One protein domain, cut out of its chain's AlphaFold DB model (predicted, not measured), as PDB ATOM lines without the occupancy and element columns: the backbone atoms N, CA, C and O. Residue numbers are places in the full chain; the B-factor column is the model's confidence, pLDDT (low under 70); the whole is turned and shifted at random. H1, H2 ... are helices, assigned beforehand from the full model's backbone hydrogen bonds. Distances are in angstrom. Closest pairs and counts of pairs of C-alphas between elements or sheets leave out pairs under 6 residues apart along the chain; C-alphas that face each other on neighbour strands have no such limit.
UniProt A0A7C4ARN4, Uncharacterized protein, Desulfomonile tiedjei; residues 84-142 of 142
ATOM      1  N   PRO A  84      -3.465  24.076 -10.638       86.88
ATOM      2  CA  PRO A  84      -2.487  23.405 -11.500       86.88
ATOM      3  C   PRO A  84      -1.066  23.966 -11.368       86.88
ATOM      4  O   PRO A  84      -0.105  23.321 -11.777       86.88
ATOM      5  N   VAL A  85      -0.930  25.176 -10.823       87.56
ATOM      6  CA  VAL A  85       0.344  25.875 -10.657       87.56
ATOM      7  C   VAL A  85       0.467  26.386  -9.215       87.56
ATOM      8  O   VAL A  85      -0.491  26.963  -8.690       87.56
ATOM      9  N   PRO A  86       1.624  26.213  -8.551       90.12
ATOM     10  CA  PRO A  86       1.865  26.780  -7.229       90.12
ATOM     11  C   PRO A  86       1.746  28.307  -7.214       90.12
ATOM     12  O   PRO A  86       2.181  28.996  -8.135       90.12
ATOM     13  N   ARG A  87       1.221  28.856  -6.114       87.38
ATOM     14  CA  ARG A  87       1.025  30.311  -5.959       87.38
ATOM     15  C   ARG A  87       2.328  31.106  -5.983       87.38
ATOM     16  O   ARG A  87       2.324  32.266  -6.373       87.38
ATOM     17  N   GLU A  88       3.415  30.501  -5.520       90.38
ATOM     18  CA  GLU A  88       4.755  31.095  -5.551       90.38
ATOM     19  C   GLU A  88       5.204  31.294  -7.002       90.38
ATOM     20  O   GLU A  88       5.544  32.406  -7.390       90.38
ATOM     21  N   LEU A  89       5.033  30.262  -7.835       88.19
ATOM     22  CA  LEU A  89       5.366  30.315  -9.255       88.19
ATOM     23  C   LEU A  89       4.501  31.327 -10.022       88.19
ATOM     24  O   LEU A  89       5.020  32.081 -10.839       88.19
ATOM     25  N   GLU A  90       3.194  31.389  -9.741       90.00
ATOM     26  CA  GLU A  90       2.303  32.404 -10.333       90.00
ATOM     27  C   GLU A  90       2.803  33.824 -10.019       90.00
ATOM     28  O   GLU A  90       2.850  34.676 -10.906       90.00
ATOM     29  N   ARG A  91       3.223  34.086  -8.774       90.88
ATOM     30  CA  ARG A  91       3.750  35.397  -8.368       90.88
ATOM     31  C   ARG A  91       5.046  35.738  -9.089       90.88
ATOM     32  O   ARG A  91       5.160  36.851  -9.595       90.88
ATOM     33  N   ASP A  92       5.977  34.796  -9.164       89.81
ATOM     34  CA  ASP A  92       7.275  35.013  -9.804       89.81
ATOM     35  C   ASP A  92       7.124  35.313 -11.302       89.81
ATOM     36  O   ASP A  92       7.777  36.216 -11.826       89.81
ATOM     37  N   ILE A  93       6.205  34.625 -11.986       89.44
ATOM     38  CA  ILE A  93       5.888  34.887 -13.397       89.44
ATOM     39  C   ILE A  93       5.232  36.266 -13.571       89.44
ATOM     40  O   ILE A  93       5.532  36.989 -14.526       89.44
ATOM     41  N   LEU A  94       4.335  36.654 -12.659       90.12
ATOM     42  CA  LEU A  94       3.640  37.942 -12.722       90.12
ATOM     43  C   LEU A  94       4.554  39.141 -12.439       90.12
ATOM     44  O   LEU A  94       4.266  40.229 -12.935       90.12
ATOM     45  N   MET A  95       5.647  38.951 -11.694       92.00
ATOM     46  CA  MET A  95       6.661  39.990 -11.464       92.00
ATOM     47  C   MET A  95       7.474  40.320 -12.725       92.00
ATOM     48  O   MET A  95       7.994  41.428 -12.836       92.00
ATOM     49  N   LYS A  96       7.572  39.387 -13.682       90.44
ATOM     50  CA  LYS A  96       8.268  39.597 -14.959       90.44
ATOM     51  C   LYS A  96       7.412  40.393 -15.938       90.44
ATOM     52  O   LYS A  96       6.186  40.207 -16.018       90.44
ATOM     53  N   ALA A  97       8.061  41.229 -16.747       90.06
ATOM     54  CA  ALA A  97       7.369  41.930 -17.817       90.06
ATOM     55  C   ALA A  97       6.868  40.929 -18.882       90.06
ATOM     56  O   ALA A  97       7.516  39.910 -19.117       90.06
ATOM     57  N   PRO A  98       5.740  41.189 -19.576       87.00
ATOM     58  CA  PRO A  98       5.147  40.220 -20.508       87.00
ATOM     59  C   PRO A  98       6.080  39.750 -21.634       87.00
ATOM     60  O   PRO A  98       5.931  38.637 -22.119       87.00
ATOM     61  N   HIS A  99       7.040  40.586 -22.035       88.56
ATOM     62  CA  HIS A  99       8.017  40.290 -23.084       88.56
ATOM     63  C   HIS A  99       9.246  39.512 -22.584       88.56
ATOM     64  O   HIS A  99      10.015  39.012 -23.395       88.56
ATOM     65  N   GLU A 100       9.433  39.405 -21.266       90.62
ATOM     66  CA  GLU A 100      10.514  38.644 -20.621       90.62
ATOM     67  C   GLU A 100      10.066  37.232 -20.217       90.62
ATOM     68  O   GLU A 100      10.870  36.432 -19.735       90.62
ATOM     69  N   ARG A 101       8.774  36.929 -20.385       90.94
ATOM     70  CA  ARG A 101       8.197  35.638 -20.018       90.94
ATOM     71  C   ARG A 101       8.605  34.564 -21.007       90.94
ATOM     72  O   ARG A 101       8.562  34.750 -22.223       90.94
ATOM     73  N   LEU A 102       8.952  33.407 -20.466       92.75
ATOM     74  CA  LEU A 102       9.216  32.223 -21.266       92.75
ATOM     75  C   LEU A 102       7.892  31.646 -21.799       92.75
ATOM     76  O   LEU A 102       6.858  31.782 -21.145       92.75
ATOM     77  N   PRO A 103       7.898  30.945 -22.947       91.25
ATOM     78  CA  PRO A 103       6.677  30.371 -23.521       91.25
ATOM     79  C   PRO A 103       5.881  29.497 -22.539       91.25
ATOM     80  O   PRO A 103       4.667  29.640 -22.428       91.25
ATOM     81  N   TRP A 104       6.567  28.674 -21.740       91.88
ATOM     82  CA  TRP A 104       5.924  27.825 -20.732       91.88
ATOM     83  C   TRP A 104       5.304  28.622 -19.571       91.88
ATOM     84  O   TRP A 104       4.349  28.158 -18.955       91.88
ATOM     85  N   GLU A 105       5.832  29.811 -19.253       91.25
ATOM     86  CA  GLU A 105       5.290  30.682 -18.201       91.25
ATOM     87  C   GLU A 105       3.956  31.278 -18.643       91.25
ATOM     88  O   GLU A 105       3.014  31.366 -17.855       91.25
ATOM     89  N   THR A 106       3.852  31.625 -19.926       90.56
ATOM     90  CA  THR A 106       2.596  32.047 -20.549       90.56
ATOM     91  C   THR A 106       1.586  30.900 -20.562       90.56
ATOM     92  O   THR A 106       0.468  31.082 -20.086       90.56
ATOM     93  N   GLU A 107       1.991  29.695 -20.980       90.94
ATOM     94  CA  GLU A 107       1.129  28.501 -20.926       90.94
ATOM     95  C   GLU A 107       0.659  28.177 -19.496       90.94
ATOM     96  O   GLU A 107      -0.475  27.741 -19.283       90.94
ATOM     97  N   ALA A 108       1.516  28.375 -18.490       91.44
ATOM     98  CA  ALA A 108       1.165  28.166 -17.089       91.44
ATOM     99  C   ALA A 108       0.075  29.148 -16.627       91.44
ATOM    100  O   ALA A 108      -0.879  28.734 -15.965       91.44
ATOM    101  N   LEU A 109       0.177  30.426 -17.011       91.12
ATOM    102  CA  LEU A 109      -0.856  31.424 -16.729       91.12
ATOM    103  C   LEU A 109      -2.167  31.112 -17.459       91.12
ATOM    104  O   LEU A 109      -3.227  31.188 -16.842       91.12
ATOM    105  N   GLU A 110      -2.114  30.689 -18.722       91.75
ATOM    106  CA  GLU A 110      -3.305  30.271 -19.473       91.75
ATOM    107  C   GLU A 110      -4.020  29.099 -18.789       91.75
ATOM    108  O   GLU A 110      -5.239  29.126 -18.605       91.75
ATOM    109  N   LYS A 111      -3.271  28.093 -18.316       92.12
ATOM    110  CA  LYS A 111      -3.829  26.974 -17.538       92.12
ATOM    111  C   LYS A 111      -4.478  27.441 -16.237       92.12
ATOM    112  O   LYS A 111      -5.535  26.927 -15.870       92.12
ATOM    113  N   ILE A 112      -3.882  28.417 -15.548       91.06
ATOM    114  CA  ILE A 112      -4.479  29.029 -14.354       91.06
ATOM    115  C   ILE A 112      -5.785  29.750 -14.708       91.06
ATOM    116  O   ILE A 112      -6.758  29.645 -13.963       91.06
ATOM    117  N   GLU A 113      -5.838  30.486 -15.818       91.56
ATOM    118  CA  GLU A 113      -7.051  31.188 -16.242       91.56
ATOM    119  C   GLU A 113      -8.187  30.229 -16.599       91.56
ATOM    120  O   GLU A 113      -9.328  30.456 -16.187       91.56
ATOM    121  N   VAL A 114      -7.884  29.147 -17.321       92.81
ATOM    122  CA  VAL A 114      -8.852  28.083 -17.619       92.81
ATOM    123  C   VAL A 114      -9.355  27.454 -16.322       92.81
ATOM    124  O   VAL A 114     -10.560  27.421 -16.092       92.81
ATOM    125  N   TRP A 115      -8.449  27.082 -15.413       93.19
ATOM    126  CA  TRP A 115      -8.822  26.543 -14.104       93.19
ATOM    127  C   TRP A 115      -9.708  27.510 -13.302       93.19
ATOM    128  O   TRP A 115     -10.720  27.095 -12.743       93.19
ATOM    129  N   LYS A 116      -9.397  28.815 -13.283       91.69
ATOM    130  CA  LYS A 116     -10.227  29.837 -12.613       91.69
ATOM    131  C   LYS A 116     -11.642  29.891 -13.204       91.69
ATOM    132  O   LYS A 116     -12.606  30.010 -12.446       91.69
ATOM    133  N   LYS A 117     -11.782  29.788 -14.531       92.31
ATOM    134  CA  LYS A 117     -13.091  29.740 -15.208       92.31
ATOM    135  C   LYS A 117     -13.867  28.478 -14.840       92.31
ATOM    136  O   LYS A 117     -15.046  28.580 -14.502       92.31
ATOM    137  N   ASP A 118     -13.207  27.326 -14.836       90.62
ATOM    138  CA  ASP A 118     -13.822  26.047 -14.474       90.62
ATOM    139  C   ASP A 118     -14.283  26.039 -13.011       90.62
ATOM    140  O   ASP A 118     -15.399  25.614 -12.707       90.62
ATOM    141  N   VAL A 119     -13.469  26.584 -12.100       90.88
ATOM    142  CA  VAL A 119     -13.826  26.743 -10.684       90.88
ATOM    143  C   VAL A 119     -15.051  27.638 -10.518       90.88
ATOM    144  O   VAL A 119     -15.942  27.293  -9.742       90.88
ATOM    145  N   GLU A 120     -15.137  28.762 -11.230       90.50
ATOM    146  CA  GLU A 120     -16.299  29.651 -11.129       90.50
ATOM    147  C   GLU A 120     -17.565  28.997 -11.708       90.50
ATOM    148  O   GLU A 120     -18.628  29.058 -11.087       90.50
ATOM    149  N   ALA A 121     -17.456  28.284 -12.834       89.88
ATOM    150  CA  ALA A 121     -18.569  27.525 -13.405       89.88
ATOM    151  C   ALA A 121     -19.085  26.454 -12.428       89.88
ATOM    152  O   ALA A 121     -20.289  26.351 -12.174       89.88
ATOM    153  N   VAL A 122     -18.171  25.701 -11.813       89.69
ATOM    154  CA  VAL A 122     -18.504  24.694 -10.802       89.69
ATOM    155  C   VAL A 122     -19.064  25.330  -9.539       89.69
ATOM    156  O   VAL A 122     -19.997  24.792  -8.954       89.69
ATOM    157  N   ARG A 123     -18.568  26.492  -9.115       89.50
ATOM    158  CA  ARG A 123     -19.091  27.196  -7.940       89.50
ATOM    159  C   ARG A 123     -20.569  27.538  -8.096       89.50
ATOM    160  O   ARG A 123     -21.329  27.373  -7.141       89.50
ATOM    161  N   VAL A 124     -20.974  27.993  -9.282       88.19
ATOM    162  CA  VAL A 124     -22.386  28.249  -9.591       88.19
ATOM    163  C   VAL A 124     -23.183  26.946  -9.514       88.19
ATOM    164  O   VAL A 124     -24.189  26.915  -8.809       88.19
ATOM    165  N   GLN A 125     -22.696  25.866 -10.134       87.62
ATOM    166  CA  GLN A 125     -23.353  24.550 -10.108       87.62
ATOM    167  C   GLN A 125     -23.490  23.967  -8.696       87.62
ATOM    168  O   GLN A 125     -24.549  23.470  -8.324       87.62
ATOM    169  N   VAL A 126     -22.439  24.048  -7.880       89.56
ATOM    170  CA  VAL A 126     -22.455  23.586  -6.487       89.56
ATOM    171  C   VAL A 126     -23.442  24.406  -5.674       89.56
ATOM    172  O   VAL A 126     -24.177  23.852  -4.861       89.56
ATOM    173  N   ARG A 127     -23.489  25.725  -5.886       88.25
ATOM    174  CA  ARG A 127     -24.438  26.595  -5.189       88.25
ATOM    175  C   ARG A 127     -25.878  26.263  -5.564       88.25
ATOM    176  O   ARG A 127     -26.717  26.236  -4.669       88.25
ATOM    177  N   THR A 128     -26.163  26.015  -6.841       88.00
ATOM    178  CA  THR A 128     -27.499  25.593  -7.279       88.00
ATOM    179  C   THR A 128     -27.843  24.216  -6.725       88.00
ATOM    180  O   THR A 128     -28.862  24.096  -6.066       88.00
ATOM    181  N   GLU A 129     -26.958  23.219  -6.848       86.62
ATOM    182  CA  GLU A 129     -27.194  21.858  -6.338       86.62
ATOM    183  C   GLU A 129     -27.427  21.867  -4.820       86.62
ATOM    184  O   GLU A 129     -28.357  21.225  -4.334       86.62
ATOM    185  N   LEU A 130     -26.636  22.633  -4.062       86.25
ATOM    186  CA  LEU A 130     -26.805  22.759  -2.616       86.25
ATOM    187  C   LEU A 130     -28.115  23.470  -2.261       86.25
ATOM    188  O   LEU A 130     -28.828  23.003  -1.379       86.25
ATOM    189  N   ASN A 131     -28.460  24.562  -2.951       85.69
ATOM    190  CA  ASN A 131     -29.732  25.256  -2.744       85.69
ATOM    191  C   ASN A 131     -30.929  24.370  -3.101       85.69
ATOM    192  O   ASN A 131     -31.913  24.371  -2.370       85.69
ATOM    193  N   ASP A 132     -30.847  23.586  -4.172       85.12
ATOM    194  CA  ASP A 132     -31.904  22.667  -4.587       85.12
ATOM    195  C   ASP A 132     -32.093  21.550  -3.561       85.12
ATOM    196  O   ASP A 132     -33.225  21.239  -3.196       85.12
ATOM    197  N   HIS A 133     -31.007  20.983  -3.023       81.75
ATOM    198  CA  HIS A 133     -31.089  20.004  -1.932       81.75
ATOM    199  C   HIS A 133     -31.642  20.637  -0.653       81.75
ATOM    200  O   HIS A 133     -32.483  20.040   0.017       81.75
ATOM    201  N   LEU A 134     -31.229  21.868  -0.337       79.94
ATOM    202  CA  LEU A 134     -31.758  22.607   0.804       79.94
ATOM    203  C   LEU A 134     -33.269  22.844   0.664       79.94
ATOM    204  O   LEU A 134     -34.038  22.540   1.575       79.94
ATOM    205  N   ASN A 135     -33.707  23.315  -0.500       78.81
ATOM    206  CA  ASN A 135     -35.106  23.618  -0.789       78.81
ATOM    207  C   ASN A 135     -35.980  22.362  -0.883       78.81
ATOM    208  O   ASN A 135     -37.112  22.362  -0.403       78.81
ATOM    209  N   SER A 136     -35.461  21.281  -1.469       74.69
ATOM    210  CA  SER A 136     -36.216  20.044  -1.683       74.69
ATOM    211  C   SER A 136     -36.343  19.173  -0.435       74.69
ATOM    212  O   SER A 136     -37.419  18.614  -0.228       74.69
ATOM    213  N   GLU A 137     -35.299  19.060   0.390       67.25
ATOM    214  CA  GLU A 137     -35.335  18.207   1.585       67.25
ATOM    215  C   GLU A 137     -35.735  18.968   2.852       67.25
ATOM    216  O   GLU A 137     -36.406  18.403   3.713       67.25
ATOM    217  N   PHE A 138     -35.395  20.260   2.967       62.50
ATOM    218  CA  PHE A 138     -35.593  21.006   4.217       62.50
ATOM    219  C   PHE A 138     -36.681  22.085   4.153       62.50
ATOM    220  O   PHE A 138     -37.245  22.414   5.201       62.50
ATOM    221  N   PHE A 139     -37.035  22.595   2.965       62.47
ATOM    222  CA  PHE A 139     -38.052  23.652   2.804       62.47
ATOM    223  C   PHE A 139     -39.312  23.232   2.025       62.47
ATOM    224  O   PHE A 139     -40.153  24.079   1.733       62.47
ATOM    225  N   ARG A 140     -39.520  21.935   1.736       52.62
ATOM    226  CA  ARG A 140     -40.830  21.446   1.263       52.62
ATOM    227  C   ARG A 140     -41.874  21.616   2.372       52.62
ATOM    228  O   ARG A 140     -41.946  20.788   3.276       52.62
ATOM    229  N   GLY A 141     -42.676  22.676   2.294       51.66
ATOM    230  CA  GLY A 141     -43.831  22.883   3.174       51.66
ATOM    231  C   GLY A 141     -44.007  24.283   3.766       51.66
ATOM    232  O   GLY A 141     -44.746  24.396   4.740       51.66
ATOM    233  N   VAL A 142     -43.354  25.318   3.221       42.62
ATOM    234  CA  VAL A 142     -43.758  26.722   3.441       42.62
ATOM    235  C   VAL A 142     -44.607  27.188   2.268       42.62
ATOM    236  O   VAL A 142     -44.212  26.871   1.122       42.62
TER     237      VAL A 142
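This is residues 84 to 142 of the 142 residues of an uncharacterized protein of Desulfomonile tiedjei (UniProt A0A7C4ARN4). One long helix, H2, makes the longest axis of a rod, and the short helix H1 folds back beside its first turns through a loop, so that the two make a small head on a long arm. Residues 116 to 142, of which 116 to 138 belong to H2, stick out free. The printed part has 59 residues with two named helices, H1 then H2, and no named strand; it is all helix and extended, with a radius of gyration of the C-alphas of 19.0 A and spans of 61 by 16 by 15 A.

Start at H2, residues 103 to 138, and look from Glu 105 to Ile 93 in H1, residues 87 to 95: these closest C-alphas are 6.4 A apart. The helices are close but not clearly touching, at a steep tilt of 49 degrees, opposite ways. In both, every O i to N i+4 pair is within hydrogen-bond range.

Find C-alpha 103 at (6.677, 30.371, -23.521); from there H2 runs 51.4 A to C-alpha 138 at (-35.593, 21.006, 4.217). H1 begins at C-alpha 87, (1.025, 30.311, -5.959), and measures 12.5 A.

The C-alphas farthest apart, of Glu 100 and Gly 141, are 61.4 A apart. The printed part has no cut, and the link from H1 to H2 is short. Look at residues 137 to 142 for pLDDT under 70.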